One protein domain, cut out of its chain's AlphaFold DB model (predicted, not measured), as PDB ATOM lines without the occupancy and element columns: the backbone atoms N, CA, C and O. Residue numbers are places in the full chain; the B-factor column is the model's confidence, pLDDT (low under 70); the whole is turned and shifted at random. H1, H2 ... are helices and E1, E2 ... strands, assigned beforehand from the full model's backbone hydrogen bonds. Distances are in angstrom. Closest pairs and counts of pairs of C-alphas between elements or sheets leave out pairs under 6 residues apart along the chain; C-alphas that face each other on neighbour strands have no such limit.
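What this domain is: This is residues 411 to 540 of the 1067 residues of the protein "Alpha-galactosidase" of Pseudogymnoascus sp. VKM F-4518 (FW-2643) (UniProt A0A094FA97). With little regular structure, short strands gather round a core: antiparallel sheet E8-E9-E10-E11 on one side, antiparallel sheet E1-E4-E5 opposite, hairpins E2-E3 and E6-E7 between; residues 535 to 540 trail outward. The 130 printed residues hold E1 E2 E3 H1, then E4 to E11. Under half, 45, are in named elements, mostly strand. The whole is compact, with radius of gyration of the C-alphas 13.3 A and spans 42 by 31 by 30 A.

Where its parts are: E8 is residues 486-488, E9 494-496, E10 501-505, 12.7 A long, E11 511-514, ending at C-alpha (149.671, 253.276, 224.312). E1 is 412-414, beginning at C-alpha (125.751, 250.291, 230.957), E4 446-449, E5 455-457, E2 423-426, E3 434-437, E6 463-466, E7 474-477, H1 442-445.

How they stand to each other: E8 to E11 form a meander, each strand the antiparallel neighbour of the one before; N 487 and O 495 are within hydrogen-bond range, 2.8 A. The closest C-alphas of E3 and E11, Ser 435 and Ile 511, are 5.2 A apart. H1 only grazes sheet E1 E4 E5; it is too short for O i to N i+4 pairs.

The domain as a whole: The printed part has no cut and no long link. pLDDT is under 70 at 428-431, 470 and 535-540.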
ATOM      1  N   PRO A 411     126.658 248.528 235.124       97.12
ATOM      2  CA  PRO A 411     127.035 249.812 234.539       97.12
ATOM      3  C   PRO A 411     127.012 249.711 233.010       97.12
ATOM      4  O   PRO A 411     127.863 249.052 232.411       97.12
ATOM      5  N   THR A 412     126.003 250.330 232.400       97.69
ATOM      6  CA  THR A 412     125.751 250.291 230.957       97.69
ATOM      7  C   THR A 412     125.505 251.698 230.443       97.69
ATOM      8  O   THR A 412     124.782 252.466 231.082       97.69
ATOM      9  N   GLY A 413     126.107 252.022 229.303       97.38
ATOM     10  CA  GLY A 413     125.931 253.299 228.626       97.38
ATOM     11  C   GLY A 413     126.991 253.536 227.557       97.38
ATOM     12  O   GLY A 413     127.658 252.602 227.114       97.38
ATOM     13  N   ILE A 414     127.170 254.793 227.174       97.81
ATOM     14  CA  ILE A 414     128.220 255.218 226.249       97.81
ATOM     15  C   ILE A 414     129.603 255.207 226.927       97.81
ATOM     16  O   ILE A 414     129.732 255.488 228.120       97.81
ATOM     17  N   ILE A 415     130.645 254.909 226.143       98.19
ATOM     18  CA  ILE A 415     132.047 255.221 226.465       98.19
ATOM     19  C   ILE A 415     132.494 256.296 225.468       98.19
ATOM     20  O   ILE A 415     132.465 256.049 224.263       98.19
ATOM     21  N   MET A 416     132.864 257.479 225.960       97.81
ATOM     22  CA  MET A 416     133.087 258.682 225.143       97.81
ATOM     23  C   MET A 416     134.435 259.325 225.466       97.81
ATOM     24  O   MET A 416     134.761 259.473 226.642       97.81
ATOM     25  N   ASN A 417     135.208 259.739 224.459       97.94
ATOM     26  CA  ASN A 417     136.403 260.554 224.689       97.94
ATOM     27  C   ASN A 417     135.981 261.975 225.112       97.94
ATOM     28  O   ASN A 417     135.172 262.609 224.433       97.94
ATOM     29  N   THR A 418     136.501 262.498 226.229       96.75
ATOM     30  CA  THR A 418     136.004 263.777 226.782       96.75
ATOM     31  C   THR A 418     136.601 265.030 226.154       96.75
ATOM     32  O   THR A 418     136.233 266.130 226.564       96.75
ATOM     33  N   PHE A 419     137.488 264.904 225.167       96.50
ATOM     34  CA  PHE A 419     137.926 266.022 224.336       96.50
ATOM     35  C   PHE A 419     137.109 266.091 223.041       96.50
ATOM     36  O   PHE A 419     136.376 267.060 222.833       96.50
ATOM     37  N   SER A 420     137.203 265.051 222.213       95.62
ATOM     38  CA  SER A 420     136.627 264.975 220.863       95.62
ATOM     39  C   SER A 420     135.118 264.703 220.840       95.62
ATOM     40  O   SER A 420     134.475 264.949 219.820       95.62
ATOM     41  N   MET A 421     134.537 264.243 221.957       95.12
ATOM     42  CA  MET A 421     133.107 263.916 222.113       95.12
ATOM     43  C   MET A 421     132.609 262.817 221.161       95.12
ATOM     44  O   MET A 421     131.421 262.725 220.841       95.12
ATOM     45  N   THR A 422     133.536 261.964 220.736       96.69
ATOM     46  CA  THR A 422     133.319 260.739 219.968       96.69
ATOM     47  C   THR A 422     133.022 259.555 220.889       96.69
ATOM     48  O   THR A 422     133.453 259.501 222.043       96.69
ATOM     49  N   CYS A 423     132.287 258.579 220.362       97.12
ATOM     50  CA  CYS A 423     131.894 257.363 221.054       97.12
ATOM     51  C   CYS A 423     132.707 256.151 220.588       97.12
ATOM     52  O   CYS A 423     132.864 255.901 219.388       97.12
ATOM     53  N   LEU A 424     133.140 255.338 221.554       97.38
ATOM     54  CA  LEU A 424     133.725 254.025 221.307       97.38
ATOM     55  C   LEU A 424     132.693 253.141 220.592       97.38
ATOM     56  O   LEU A 424     131.580 252.954 221.084       97.38
ATOM     57  N   THR A 425     133.052 252.598 219.434       95.75
ATOM     58  CA  THR A 425     132.119 251.975 218.485       95.75
ATOM     59  C   THR A 425     132.605 250.583 218.092       95.75
ATOM     60  O   THR A 425     133.725 250.423 217.610       95.75
ATOM     61  N   ALA A 426     131.771 249.557 218.278       93.06
ATOM     62  CA  ALA A 426     132.082 248.202 217.824       93.06
ATOM     63  C   ALA A 426     131.874 248.063 216.304       93.06
ATOM     64  O   ALA A 426     130.779 248.307 215.793       93.06
ATOM     65  N   GLY A 427     132.911 247.642 215.575       84.12
ATOM     66  CA  GLY A 427     132.854 247.430 214.132       84.12
ATOM     67  C   GLY A 427     132.105 246.154 213.738       84.12
ATOM     68  O   GLY A 427     132.405 245.060 214.213       84.12
ATOM     69  N   ALA A 428     131.169 246.283 212.795       64.50
ATOM     70  CA  ALA A 428     130.313 245.197 212.302       64.50
ATOM     71  C   ALA A 428     130.927 244.358 211.150       64.50
ATOM     72  O   ALA A 428     130.200 243.688 210.415       64.50
ATOM     73  N   GLY A 429     132.246 244.435 210.938       58.81
ATOM     74  CA  GLY A 429     132.960 243.814 209.811       58.81
ATOM     75  C   GLY A 429     133.857 242.628 210.192       58.81
ATOM     76  O   GLY A 429     134.084 242.345 211.370       58.81
ATOM     77  N   GLU A 430     134.413 241.948 209.182       48.25
ATOM     78  CA  GLU A 430     135.447 240.923 209.389       48.25
ATOM     79  C   GLU A 430     136.667 241.542 210.092       48.25
ATOM     80  O   GLU A 430     137.344 242.397 209.534       48.25
ATOM     81  N   GLY A 431     136.918 241.116 211.335       59.91
ATOM     82  CA  GLY A 431     137.954 241.669 212.218       59.91
ATOM     83  C   GLY A 431     137.418 242.029 213.608       59.91
ATOM     84  O   GLY A 431     138.092 241.774 214.603       59.91
ATOM     85  N   ASN A 432     136.162 242.490 213.701       82.31
ATOM     86  CA  ASN A 432     135.549 243.016 214.935       82.31
ATOM     87  C   ASN A 432     136.343 244.184 215.563       82.31
ATOM     88  O   ASN A 432     136.366 244.329 216.789       82.31
ATOM     89  N   GLU A 433     137.041 244.969 214.739       90.81
ATOM     90  CA  GLU A 433     137.830 246.125 215.175       90.81
ATOM     91  C   GLU A 433     136.936 247.191 215.823       90.81
ATOM     92  O   GLU A 433     135.765 247.345 215.473       90.81
ATOM     93  N   VAL A 434     137.484 247.898 216.806       94.75
ATOM     94  CA  VAL A 434     136.810 248.970 217.539       94.75
ATOM     95  C   VAL A 434     137.375 250.304 217.067       94.75
ATOM     96  O   VAL A 434     138.589 250.456 216.938       94.75
ATOM     97  N   SER A 435     136.497 251.267 216.808       94.81
ATOM     98  CA  SER A 435     136.858 252.613 216.361       94.81
ATOM     99  C   SER A 435     136.211 253.677 217.244       94.81
ATOM    100  O   SER A 435     135.356 253.382 218.080       94.81
ATOM    101  N   SER A 436     136.602 254.926 217.036       95.38
ATOM    102  CA  SER A 436     135.855 256.097 217.479       95.38
ATOM    103  C   SER A 436     134.941 256.584 216.354       95.38
ATOM    104  O   SER A 436     135.259 256.415 215.175       95.38
ATOM    105  N   ALA A 437     133.793 257.163 216.696       94.69
ATOM    106  CA  ALA A 437     132.860 257.757 215.738       94.69
ATOM    107  C   ALA A 437     131.993 258.839 216.402       94.69
ATOM    108  O   ALA A 437     132.008 258.992 217.623       94.69
ATOM    109  N   SER A 438     131.192 259.561 215.617       94.69
ATOM    110  CA  SER A 438     130.078 260.360 216.143       94.69
ATOM    111  C   SER A 438     129.160 259.507 217.027       94.69
ATOM    112  O   SER A 438     128.959 258.324 216.760       94.69
ATOM    113  N   CYS A 439     128.608 260.090 218.091       94.06
ATOM    114  CA  CYS A 439     127.734 259.396 219.041       94.06
ATOM    115  C   CYS A 439     126.287 259.244 218.526       94.06
ATOM    116  O   CYS A 439     125.359 259.742 219.158       94.06
ATOM    117  N   ASP A 440     126.090 258.619 217.363       91.25
ATOM    118  CA  ASP A 440     124.787 258.462 216.699       91.25
ATOM    119  C   ASP A 440     124.401 257.011 216.337       91.25
ATOM    120  O   ASP A 440     123.390 256.787 215.667       91.25
ATOM    121  N   PHE A 441     125.140 256.011 216.837       80.19
ATOM    122  CA  PHE A 441     124.911 254.581 216.570       80.19
ATOM    123  C   PHE A 441     124.703 253.767 217.866       80.19
ATOM    124  O   PHE A 441     125.552 252.948 218.233       80.19
ATOM    125  N   PRO A 442     123.572 253.936 218.581       77.62
ATOM    126  CA  PRO A 442     123.388 253.379 219.925       77.62
ATOM    127  C   PRO A 442     123.520 251.847 220.006       77.62
ATOM    128  O   PRO A 442     124.034 251.340 221.000       77.62
ATOM    129  N   ASP A 443     123.138 251.096 218.971       83.25
ATOM    130  CA  ASP A 443     123.261 249.629 218.986       83.25
ATOM    131  C   ASP A 443     124.724 249.141 219.038       83.25
ATOM    132  O   ASP A 443     124.990 248.101 219.635       83.25
ATOM    133  N   SER A 444     125.682 249.886 218.468       90.69
ATOM    134  CA  SER A 444     127.117 249.543 218.471       90.69
ATOM    135  C   SER A 444     127.960 250.377 219.443       90.69
ATOM    136  O   SER A 444     129.145 250.079 219.618       90.69
ATOM    137  N   GLN A 445     127.372 251.381 220.103       95.62
ATOM    138  CA  GLN A 445     128.066 252.329 220.992       95.62
ATOM    139  C   GLN A 445     127.682 252.213 222.471       95.62
ATOM    140  O   GLN A 445     128.285 252.879 223.314       95.62
ATOM    141  N   VAL A 446     126.707 251.366 222.814       97.06
ATOM    142  CA  VAL A 446     126.364 251.084 224.212       97.06
ATOM    143  C   VAL A 446     127.174 249.895 224.729       97.06
ATOM    144  O   VAL A 446     127.105 248.780 224.207       97.06
ATOM    145  N   TRP A 447     127.926 250.134 225.800       97.88
ATOM    146  CA  TRP A 447     128.839 249.185 226.428       97.88
ATOM    147  C   TRP A 447     128.430 248.890 227.864       97.88
ATOM    148  O   TRP A 447     127.944 249.752 228.592       97.88
ATOM    149  N   GLN A 448     128.682 247.658 228.281       97.31
ATOM    150  CA  GLN A 448     128.529 247.166 229.641       97.31
ATOM    151  C   GLN A 448     129.908 246.996 230.270       97.31
ATOM    152  O   GLN A 448     130.707 246.185 229.797       97.31
ATOM    153  N   VAL A 449     130.171 247.701 231.366       97.06
ATOM    154  CA  VAL A 449     131.407 247.562 232.142       97.06
ATOM    155  C   VAL A 449     131.120 246.648 233.331       97.06
ATOM    156  O   VAL A 449     130.364 246.988 234.244       97.06
ATOM    157  N   ARG A 450     131.660 245.429 233.296       95.12
ATOM    158  CA  ARG A 450     131.362 244.374 234.269       95.12
ATOM    159  C   ARG A 450     132.301 244.445 235.478       95.12
ATOM    160  O   ARG A 450     133.425 244.928 235.408       95.12
ATOM    161  N   ALA A 451     131.841 243.915 236.613       91.00
ATOM    162  CA  ALA A 451     132.575 243.946 237.884       91.00
ATOM    163  C   ALA A 451     133.825 243.035 237.936       91.00
ATOM    164  O   ALA A 451     134.518 243.028 238.952       91.00
ATOM    165  N   ASP A 452     134.089 242.270 236.874       91.25
ATOM    166  CA  ASP A 452     135.302 241.471 236.650       91.25
ATOM    167  C   ASP A 452     136.378 242.228 235.839       91.25
ATOM    168  O   ASP A 452     137.433 241.662 235.568       91.25
ATOM    169  N   GLY A 453     136.118 243.488 235.460       93.25
ATOM    170  CA  GLY A 453     136.974 244.306 234.595       93.25
ATOM    171  C   GLY A 453     136.651 244.177 233.102       93.25
ATOM    172  O   GLY A 453     137.183 244.942 232.301       93.25
ATOM    173  N   SER A 454     135.776 243.251 232.695       96.69
ATOM    174  CA  SER A 454     135.464 243.054 231.278       96.69
ATOM    175  C   SER A 454     134.481 244.098 230.736       96.69
ATOM    176  O   SER A 454     133.418 244.344 231.311       96.69
ATOM    177  N   ILE A 455     134.814 244.688 229.588       97.75
ATOM    178  CA  ILE A 455     133.954 245.634 228.864       97.75
ATOM    179  C   ILE A 455     133.351 244.912 227.662       97.75
ATOM    180  O   ILE A 455     134.075 244.257 226.915       97.75
ATOM    181  N   ARG A 456     132.029 244.981 227.485       96.12
ATOM    182  CA  ARG A 456     131.286 244.184 226.489       96.12
ATOM    183  C   ARG A 456     130.290 245.051 225.741       96.12
ATOM    184  O   ARG A 456     129.647 245.895 226.358       96.12
ATOM    185  N   ASN A 457     130.153 244.858 224.435       95.19
ATOM    186  CA  ASN A 457     129.181 245.615 223.651       95.19
ATOM    187  C   ASN A 457     127.764 245.064 223.879       95.19
ATOM    188  O   ASN A 457     127.595 243.847 223.979       95.19
ATOM    189  N   LEU A 458     126.749 245.928 223.959       92.88
ATOM    190  CA  LEU A 458     125.381 245.505 224.274       92.88
ATOM    191  C   LEU A 458     124.751 244.633 223.173       92.88
ATOM    192  O   LEU A 458     123.962 243.744 223.493       92.88
ATOM    193  N   ALA A 459     125.121 244.828 221.902       89.62
ATOM    194  CA  ALA A 459     124.653 243.977 220.806       89.62
ATOM    195  C   ALA A 459     125.269 242.562 220.825       89.62
ATOM    196  O   ALA A 459     124.680 241.627 220.282       89.62
ATOM    197  N   GLU A 460     126.431 242.374 221.465       89.31
ATOM    198  CA  GLU A 460     127.179 241.110 221.479       89.31
ATOM    199  C   GLU A 460     127.821 240.820 222.855       89.31
ATOM    200  O   GLU A 460     129.038 240.674 222.967       89.31
ATOM    201  N   GLU A 461     127.013 240.660 223.916       90.31
ATOM    202  CA  GLU A 461     127.488 240.422 225.305       90.31
ATOM    203  C   GLU A 461     128.423 239.195 225.502       90.31
ATOM    204  O   GLU A 461     128.995 239.000 226.583       90.31
ATOM    205  N   SER A 462     128.560 238.332 224.488       91.88
ATOM    206  CA  SER A 462     129.487 237.193 224.469       91.88
ATOM    207  C   SER A 462     130.929 237.576 224.103       91.88
ATOM    208  O   SER A 462     131.843 236.776 224.341       91.88
ATOM    209  N   LYS A 463     131.146 238.779 223.552       93.69
ATOM    210  CA  LYS A 463     132.465 239.339 223.245       93.69
ATOM    211  C   LYS A 463     132.882 240.398 224.270       93.69
ATOM    212  O   LYS A 463     132.060 241.084 224.874       93.69
ATOM    213  N   CYS A 464     134.190 240.524 224.442       95.75
ATOM    214  CA  CYS A 464     134.872 241.422 225.358       95.75
ATOM    215  C   CYS A 464     135.857 242.308 224.577       95.75
ATOM    216  O   CYS A 464     136.530 241.833 223.658       95.75
ATOM    217  N   LEU A 465     135.967 243.579 224.964       96.69
ATOM    218  CA  LEU A 465     136.971 244.525 224.478       96.69
ATOM    219  C   LEU A 465     138.372 243.976 224.790       96.69
ATOM    220  O   LEU A 465     138.686 243.717 225.953       96.69
ATOM    221  N   THR A 466     139.187 243.747 223.761       95.62
ATOM    222  CA  THR A 466     140.425 242.961 223.852       95.62
ATOM    223  C   THR A 466     141.615 243.732 223.285       95.62
ATOM    224  O   THR A 466     141.614 244.109 222.114       95.62
ATOM    225  N   ASP A 467     142.662 243.905 224.096       94.81
ATOM    226  CA  ASP A 467     143.990 244.321 223.630       94.81
ATOM    227  C   ASP A 467     144.828 243.073 223.313       94.81
ATOM    228  O   ASP A 467     145.262 242.354 224.213       94.81
ATOM    229  N   SER A 468     145.086 242.793 222.036       85.06
ATOM    230  CA  SER A 468     145.937 241.665 221.617       85.06
ATOM    231  C   SER A 468     147.433 241.874 221.926       85.06
ATOM    232  O   SER A 468     148.251 240.972 221.724       85.06
ATOM    233  N   GLY A 469     147.816 243.070 222.379       75.69
ATOM    234  CA  GLY A 469     149.185 243.528 222.586       75.69
ATOM    235  C   GLY A 469     149.901 243.975 221.308       75.69
ATOM    236  O   GLY A 469     150.920 244.658 221.405       75.69
ATOM    237  N   ASN A 470     149.392 243.611 220.120       69.69
ATOM    238  CA  ASN A 470     149.954 243.964 218.811       69.69
ATOM    239  C   ASN A 470     148.846 244.063 217.743       69.69
ATOM    240  O   ASN A 470     148.576 243.091 217.038       69.69
ATOM    241  N   GLY A 471     148.230 245.236 217.590       77.38
ATOM    242  CA  GLY A 471     147.216 245.492 216.563       77.38
ATOM    243  C   GLY A 471     146.205 246.565 216.984       77.38
ATOM    244  O   GLY A 471     146.418 247.213 218.011       77.38
ATOM    245  N   PRO A 472     145.120 246.751 216.209       86.44
ATOM    246  CA  PRO A 472     143.953 247.506 216.658       86.44
ATOM    247  C   PRO A 472     143.255 246.786 217.819       86.44
ATOM    248  O   PRO A 472     143.394 245.571 217.994       86.44
ATOM    249  N   ILE A 473     142.480 247.534 218.603       94.62
ATOM    250  CA  ILE A 473     141.611 246.959 219.636       94.62
ATOM    251  C   ILE A 473     140.392 246.316 218.972       94.62
ATOM    252  O   ILE A 473     139.825 246.860 218.027       94.62
ATOM    253  N   THR A 474     139.989 245.140 219.453       94.38
ATOM    254  CA  THR A 474     138.896 244.350 218.864       94.38
ATOM    255  C   THR A 474     137.909 243.868 219.922       94.38
ATOM    256  O   THR A 474     138.165 243.956 221.127       94.38
ATOM    257  N   THR A 475     136.771 243.323 219.490       94.12
ATOM    258  CA  THR A 475     135.926 242.489 220.355       94.12
ATOM    259  C   THR A 475     136.158 241.000 220.059       94.12
ATOM    260  O   THR A 475     135.895 240.505 218.964       94.12
ATOM    261  N   GLU A 476     136.660 240.253 221.046       93.19
ATOM    262  CA  GLU A 476     136.848 238.796 220.968       93.19
ATOM    263  C   GLU A 476     135.916 238.067 221.945       93.19
ATOM    264  O   GLU A 476     135.570 238.638 222.976       93.19
ATOM    265  N   PRO A 477     135.569 236.782 221.723       94.12
ATOM    266  CA  PRO A 477     134.875 235.971 222.723       94.12
ATOM    267  C   PRO A 477     135.521 236.075 224.114       94.12
ATOM    268  O   PRO A 477     136.741 235.937 224.251       94.12
ATOM    269  N   CYS A 478     134.704 236.313 225.142       94.50
ATOM    270  CA  CYS A 478     135.176 236.504 226.513       94.50
ATOM    271  C   CYS A 478     135.834 235.228 227.071       94.50
ATOM    272  O   CYS A 478     135.198 234.181 227.189       94.50
ATOM    273  N   LYS A 479     137.111 235.338 227.445       93.38
ATOM    274  CA  LYS A 479     137.976 234.267 227.973       93.38
ATOM    275  C   LYS A 479     138.409 234.508 229.423       93.38
ATOM    276  O   LYS A 479     138.932 233.586 230.040       93.38
ATOM    277  N   GLY A 480     138.213 235.720 229.957       87.12
ATOM    278  CA  GLY A 480     138.606 236.080 231.327       87.12
ATOM    279  C   GLY A 480     140.124 236.141 231.517       87.12
ATOM    280  O   GLY A 480     140.648 235.626 232.502       87.12
ATOM    281  N   ASN A 481     140.838 236.707 230.539       89.75
ATOM    282  CA  ASN A 481     142.281 236.940 230.608       89.75
ATOM    283  C   ASN A 481     142.579 238.437 230.865       89.75
ATOM    284  O   ASN A 481     141.728 239.272 230.565       89.75
ATOM    285  N   PRO A 482     143.772 238.803 231.377       92.38
ATOM    286  CA  PRO A 482     144.103 240.202 231.685       92.38
ATOM    287  C   PRO A 482     143.983 241.158 230.487       92.38
ATOM    288  O   PRO A 482     143.611 242.312 230.647       92.38
ATOM    289  N   ASN A 483     144.229 240.665 229.271       94.50
ATOM    290  CA  ASN A 483     144.082 241.410 228.017       94.50
ATOM    291  C   ASN A 483     142.630 241.830 227.699       94.50
ATOM    292  O   ASN A 483     142.420 242.692 226.844       94.50
ATOM    293  N   GLN A 484     141.639 241.239 228.373       96.06
ATOM    294  CA  GLN A 484     140.212 241.575 228.285       96.06
ATOM    295  C   GLN A 484     139.690 242.353 229.502       96.06
ATOM    296  O   GLN A 484     138.506 242.702 229.537       96.06
ATOM    297  N   ASN A 485     140.556 242.626 230.479       95.56
ATOM    298  CA  ASN A 485     140.228 243.369 231.684       95.56
ATOM    299  C   ASN A 485     140.732 244.812 231.590       95.56
ATOM    300  O   ASN A 485     141.851 245.070 231.143       95.56
ATOM    301  N   TRP A 486     139.910 245.740 232.073       96.88
ATOM    302  CA  TRP A 486     140.164 247.172 232.029       96.88
ATOM    303  C   TRP A 486     139.864 247.814 233.387       96.88
ATOM    304  O   TRP A 486     138.820 247.554 233.991       96.88
ATOM    305  N   SER A 487     140.766 248.673 233.856       95.00
ATOM    306  CA  SER A 487     140.601 249.498 235.052       95.00
ATOM    307  C   SER A 487     140.469 250.975 234.674       95.00
ATOM    308  O   SER A 487     141.010 251.413 233.662       95.00
ATOM    309  N   TYR A 488     139.718 251.746 235.464       95.31
ATOM    310  CA  TYR A 488     139.348 253.129 235.141       95.31
ATOM    311  C   TYR A 488     139.740 254.082 236.275       95.31
ATOM    312  O   TYR A 488     139.340 253.852 237.418       95.31
ATOM    313  N   ALA A 489     140.530 255.115 235.989       90.62
ATOM    314  CA  ALA A 489     141.051 256.055 236.988       90.62
ATOM    315  C   ALA A 489     140.224 257.354 237.091       90.62
ATOM    316  O   ALA A 489     139.361 257.622 236.258       90.62
ATOM    317  N   LEU A 490     140.493 258.173 238.120       90.06
ATOM    318  CA  LEU A 490     139.837 259.479 238.308       90.06
ATOM    319  C   LEU A 490     140.220 260.491 237.211       90.06
ATOM    320  O   LEU A 490     139.345 261.221 236.749       90.06
ATOM    321  N   SER A 491     141.469 260.445 236.729       90.31
ATOM    322  CA  SER A 491     141.936 261.164 235.531       90.31
ATOM    323  C   SER A 491     141.039 260.906 234.320       90.31
ATOM    324  O   SER A 491     140.816 261.789 233.505       90.31
ATOM    325  N   GLY A 492     140.445 259.711 234.231       94.38
ATOM    326  CA  GLY A 492     139.669 259.228 233.089       94.38
ATOM    327  C   GLY A 492     140.433 258.235 232.206       94.38
ATOM    328  O   GLY A 492     139.874 257.773 231.211       94.38
ATOM    329  N   ASP A 493     141.666 257.871 232.580       94.38
ATOM    330  CA  ASP A 493     142.429 256.791 231.948       94.38
ATOM    331  C   ASP A 493     141.674 255.456 232.010       94.38
ATOM    332  O   ASP A 493     141.267 255.008 233.089       94.38
ATOM    333  N   LEU A 494     141.573 254.765 230.871       96.56
ATOM    334  CA  LEU A 494     141.074 253.390 230.790       96.56
ATOM    335  C   LEU A 494     142.230 252.426 230.479       96.56
ATOM    336  O   LEU A 494     142.640 252.274 229.329       96.56
ATOM    337  N   THR A 495     142.776 251.784 231.512       96.19
ATOM    338  CA  THR A 495     144.002 250.971 231.442       96.19
ATOM    339  C   THR A 495     143.700 249.483 231.257       96.19
ATOM    340  O   THR A 495     142.909 248.917 232.004       96.19
ATOM    341  N   ASN A 496     144.363 248.817 230.312       96.00
ATOM    342  CA  ASN A 496     144.296 247.364 230.133       96.00
ATOM    343  C   ASN A 496     145.169 246.627 231.168       96.00
ATOM    344  O   ASN A 496     146.366 246.906 231.274       96.00
ATOM    345  N   GLU A 497     144.617 245.645 231.890       92.69
ATOM    346  CA  GLU A 497     145.366 244.909 232.927       92.69
ATOM    347  C   GLU A 497     146.472 244.005 232.350       92.69
ATOM    348  O   GLU A 497     147.463 243.729 233.028       92.69
ATOM    349  N   GLY A 498     146.323 243.533 231.108       91.00
ATOM    350  CA  GLY A 498     147.279 242.639 230.450       91.00
ATOM    351  C   GLY A 498     148.506 243.340 229.872       91.00
ATOM    352  O   GLY A 498     149.594 242.761 229.878       91.00
ATOM    353  N   THR A 499     148.356 244.576 229.389       91.94
ATOM    354  CA  THR A 499     149.455 245.341 228.771       91.94
ATOM    355  C   THR A 499     149.950 246.519 229.610       91.94
ATOM    356  O   THR A 499     151.048 247.009 229.348       91.94
ATOM    357  N   GLY A 500     149.202 246.956 230.632       90.75
ATOM    358  CA  GLY A 500     149.558 248.108 231.472       90.75
ATOM    359  C   GLY A 500     149.525 249.439 230.713       90.75
ATOM    360  O   GLY A 500     150.300 250.347 231.011       90.75
ATOM    361  N   LYS A 501     148.676 249.515 229.685       94.12
ATOM    362  CA  LYS A 501     148.558 250.621 228.732       94.12
ATOM    363  C   LYS A 501     147.160 251.228 228.757       94.12
ATOM    364  O   LYS A 501     146.195 250.511 229.006       94.12
ATOM    365  N   CYS A 502     147.049 252.498 228.393       95.62
ATOM    366  CA  CYS A 502     145.777 253.206 228.319       95.62
ATOM    367  C   CYS A 502     145.170 253.134 226.916       95.62
ATOM    368  O   CYS A 502     145.887 253.234 225.912       95.62
ATOM    369  N   LEU A 503     143.846 252.970 226.850       97.44
ATOM    370  CA  LEU A 503     143.067 253.130 225.624       97.44
ATOM    371  C   LEU A 503     143.365 254.515 225.033       97.44
ATOM    372  O   LEU A 503     143.433 255.493 225.771       97.44
ATOM    373  N   THR A 504     143.625 254.584 223.731       96.69
ATOM    374  CA  THR A 504     144.081 255.809 223.067       96.69
ATOM    375  C   THR A 504     143.353 255.994 221.740       96.69
ATOM    376  O   THR A 504     143.446 255.132 220.860       96.69
ATOM    377  N   GLU A 505     142.664 257.124 221.597       97.06
ATOM    378  CA  GLU A 505     142.098 257.608 220.335       97.06
ATOM    379  C   GLU A 505     143.192 258.210 219.440       97.06
ATOM    380  O   GLU A 505     143.987 259.049 219.870       97.06
ATOM    381  N   GLY A 506     143.238 257.762 218.188       92.62
ATOM    382  CA  GLY A 506     144.081 258.320 217.139       92.62
ATOM    383  C   GLY A 506     143.355 259.334 216.247       92.62
ATOM    384  O   GLY A 506     142.219 259.729 216.504       92.62
ATOM    385  N   VAL A 507     144.040 259.818 215.210       86.44
ATOM    386  CA  VAL A 507     143.650 261.055 214.499       86.44
ATOM    387  C   VAL A 507     142.558 260.825 213.446       86.44
ATOM    388  O   VAL A 507     141.809 261.748 213.132       86.44
ATOM    389  N   GLU A 508     142.437 259.609 212.918       85.81
ATOM    390  CA  GLU A 508     141.415 259.204 211.944       85.81
ATOM    391  C   GLU A 508     140.287 258.376 212.605       85.81
ATOM    392  O   GLU A 508     139.449 257.793 211.915       85.81
ATOM    393  N   GLY A 509     140.235 258.351 213.945       87.31
ATOM    394  CA  GLY A 509     139.271 257.577 214.737       87.31
ATOM    395  C   GLY A 509     139.721 256.144 215.047       87.31
ATOM    396  O   GLY A 509     138.922 255.332 215.513       87.31
ATOM    397  N   GLU A 510     140.987 255.804 214.804       92.31
ATOM    398  CA  GLU A 510     141.572 254.523 215.188       92.31
ATOM    399  C   GLU A 510     141.677 254.380 216.719       92.31
ATOM    400  O   GLU A 510     142.048 255.323 217.416       92.31
ATOM    401  N   ILE A 511     141.362 253.197 217.263       95.19
ATOM    402  CA  ILE A 511     141.481 252.911 218.701       95.19
ATOM    403  C   ILE A 511     142.618 251.918 218.941       95.19
ATOM    404  O   ILE A 511     142.664 250.821 218.377       95.19
ATOM    405  N   SER A 512     143.534 252.311 219.821       94.50
ATOM    406  CA  SER A 512     144.749 251.569 220.156       94.50
ATOM    407  C   SER A 512     144.990 251.546 221.669       94.50
ATOM    408  O   SER A 512     144.201 252.087 222.447       94.50
ATOM    409  N   THR A 513     146.094 250.932 222.100       94.69
ATOM    410  CA  THR A 513     146.637 251.123 223.451       94.69
ATOM    411  C   THR A 513     148.076 251.624 223.398       94.69
ATOM    412  O   THR A 513     148.964 251.021 222.774       94.69
ATOM    413  N   GLU A 514     148.343 252.689 224.149       93.75
ATOM    414  CA  GLU A 514     149.671 253.276 224.312       93.75
ATOM    415  C   GLU A 514     150.090 253.357 225.785       93.75
ATOM    416  O   GLU A 514     149.308 253.100 226.697       93.75
ATOM    417  N   ALA A 515     151.347 253.724 226.041       92.81
ATOM    418  CA  ALA A 515     151.745 254.119 227.387       92.81
ATOM    419  C   ALA A 515     150.841 255.269 227.871       92.81
ATOM    420  O   ALA A 515     150.657 256.245 227.141       92.81
ATOM    421  N   CYS A 516     150.292 255.139 229.079       87.94
ATOM    422  CA  CYS A 516     149.482 256.180 229.706       87.94
ATOM    423  C   CYS A 516     150.297 257.472 229.854       87.94
ATOM    424  O   CYS A 516     151.464 257.438 230.267       87.94
ATOM    425  N   ARG A 517     149.694 258.604 229.495       87.50
ATOM    426  CA  ARG A 517     150.299 259.934 229.508       87.50
ATOM    427  C   ARG A 517     149.410 260.852 230.338       87.50
ATOM    428  O   ARG A 517     148.206 260.880 230.132       87.50
ATOM    429  N   PHE A 518     150.029 261.635 231.215       83.94
ATOM    430  CA  PHE A 518     149.336 262.594 232.076       83.94
ATOM    431  C   PHE A 518     148.403 263.516 231.272       83.94
ATOM    432  O   PHE A 518     148.874 264.236 230.387       83.94
ATOM    433  N   GLU A 519     147.109 263.456 231.588       84.38
ATOM    434  CA  GLU A 519     146.026 264.319 231.106       84.38
ATOM    435  C   GLU A 519     146.047 264.640 229.605       84.38
ATOM    436  O   GLU A 519     145.861 265.782 229.175       84.38
ATOM    437  N   THR A 520     146.288 263.627 228.768       92.06
ATOM    438  CA  THR A 520     146.283 263.800 227.311       92.06
ATOM    439  C   THR A 520     144.886 263.585 226.722       92.06
ATOM    440  O   THR A 520     144.243 262.570 226.980       92.06
ATOM    441  N   ASN A 521     144.434 264.524 225.880       96.00
ATOM    442  CA  ASN A 521     143.113 264.508 225.234       96.00
ATOM    443  C   ASN A 521     142.678 263.129 224.700       96.00
ATOM    444  O   ASN A 521     141.519 262.763 224.850       96.00
ATOM    445  N   SER A 522     143.587 262.358 224.096       96.44
ATOM    446  CA  SER A 522     143.283 261.067 223.463       96.44
ATOM    447  C   SER A 522     143.090 259.883 224.420       96.44
ATOM    448  O   SER A 522     142.661 258.826 223.963       96.44
ATOM    449  N   GLN A 523     143.407 260.019 225.714       96.88
ATOM    450  CA  GLN A 523     143.350 258.920 226.697       96.88
ATOM    451  C   GLN A 523     142.301 259.128 227.802       96.88
ATOM    452  O   GLN A 523     142.025 258.198 228.560       96.88
ATOM    453  N   VAL A 524     141.674 260.309 227.868       97.31
ATOM    454  CA  VAL A 524     140.656 260.637 228.875       97.31
ATOM    455  C   VAL A 524     139.249 260.294 228.370       97.31
ATOM    456  O   VAL A 524     138.745 260.899 227.420       97.31
ATOM    457  N   TYR A 525     138.588 259.349 229.045       97.88
ATOM    458  CA  TYR A 525     137.241 258.884 228.704       97.88
ATOM    459  C   TYR A 525     136.226 259.119 229.831       97.88
ATOM    460  O   TYR A 525     136.533 259.000 231.018       97.88
ATOM    461  N   ALA A 526     134.976 259.382 229.453       97.62
ATOM    462  CA  ALA A 526     133.802 259.270 230.312       97.62
ATOM    463  C   ALA A 526     133.188 257.875 230.139       97.62
ATOM    464  O   ALA A 526     132.975 257.417 229.012       97.62
ATOM    465  N   LEU A 527     132.916 257.205 231.260       97.69
ATOM    466  CA  LEU A 527     132.339 255.859 231.323       97.69
ATOM    467  C   LEU A 527     130.937 255.872 231.969       97.69
ATOM    468  O   LEU A 527     130.593 256.828 232.668       97.69
ATOM    469  N   PRO A 528     130.133 254.803 231.799       97.31
ATOM    470  CA  PRO A 528     128.793 254.717 232.377       97.31
ATOM    471  C   PRO A 528     128.771 254.782 233.910       97.31
ATOM    472  O   PRO A 528     129.598 254.176 234.596       97.31
ATOM    473  N   ILE A 529     127.760 255.446 234.473       95.62
ATOM    474  CA  ILE A 529     127.623 255.596 235.923       95.62
ATOM    475  C   ILE A 529     127.470 254.248 236.645       95.62
ATOM    476  O   ILE A 529     126.729 253.351 236.228       95.62
ATOM    477  N   GLY A 530     128.163 254.126 237.777       92.31
ATOM    478  CA  GLY A 530     128.264 252.894 238.561       92.31
ATOM    479  C   GLY A 530     129.515 252.062 238.258       92.31
ATOM    480  O   GLY A 530     129.768 251.089 238.973       92.31
ATOM    481  N   VAL A 531     130.323 252.444 237.262       94.81
ATOM    482  CA  VAL A 531     131.705 251.958 237.142       94.81
ATOM    483  C   VAL A 531     132.480 252.322 238.407       94.81
ATOM    484  O   VAL A 531     132.388 253.436 238.921       94.81
ATOM    485  N   LYS A 532     133.246 251.364 238.933       90.62
ATOM    486  CA  LYS A 532     134.100 251.592 240.098       90.62
ATOM    487  C   LYS A 532     135.426 252.182 239.644       90.62
ATOM    488  O   LYS A 532     136.187 251.497 238.967       90.62
ATOM    489  N   LEU A 533     135.717 253.401 240.087       86.06
ATOM    490  CA  LEU A 533     137.055 253.971 239.967       86.06
ATOM    491  C   LEU A 533     138.085 253.069 240.656       86.06
ATOM    492  O   LEU A 533     137.886 252.615 241.790       86.06
ATOM    493  N   GLN A 534     139.219 252.875 239.994       74.50
ATOM    494  CA  GLN A 534     140.423 252.271 240.536       74.50
ATOM    495  C   GLN A 534     141.075 253.243 241.527       74.50
ATOM    496  O   GLN A 534     142.105 253.859 241.263       74.50
ATOM    497  N   ARG A 535     140.483 253.358 242.721       54.75
ATOM    498  CA  ARG A 535     141.189 253.915 243.880       54.75
ATOM    499  C   ARG A 535     142.484 253.112 244.069       54.75
ATOM    500  O   ARG A 535     142.459 251.884 243.988       54.75
ATOM    501  N   ALA A 536     143.600 253.770 244.392       43.94
ATOM    502  CA  ALA A 536     144.911 253.123 244.592       43.94
ATOM    503  C   ALA A 536     144.972 252.147 245.802       43.94
ATOM    504  O   ALA A 536     146.026 251.629 246.177       43.94
ATOM    505  N   THR A 537     143.831 251.885 246.438       39.59
ATOM    506  CA  THR A 537     143.648 251.181 247.700       39.59
ATOM    507  C   THR A 537     142.942 249.838 247.511       39.59
ATOM    508  O   THR A 537     141.730 249.730 247.640       39.59
ATOM    509  N   MET A 538     143.733 248.778 247.315       36.62
ATOM    510  CA  MET A 538     143.689 247.608 248.218       36.62
ATOM    511  C   MET A 538     144.775 246.563 247.937       36.62
ATOM    512  O   MET A 538     145.122 245.829 248.862       36.62
ATOM    513  N   ALA A 539     145.383 246.527 246.745       36.56
ATOM    514  CA  ALA A 539     146.574 245.702 246.508       36.56
ATOM    515  C   ALA A 539     147.696 246.082 247.493       36.56
ATOM    516  O   ALA A 539     148.192 245.227 248.227       36.56
ATOM    517  N   VAL A 540     147.989 247.386 247.602       43.53
ATOM    518  CA  VAL A 540     148.896 247.934 248.620       43.53
ATOM    519  C   VAL A 540     148.399 247.598 250.024       43.53
ATOM    520  O   VAL A 540     149.130 246.957 250.756       43.53
TER     521      VAL A 540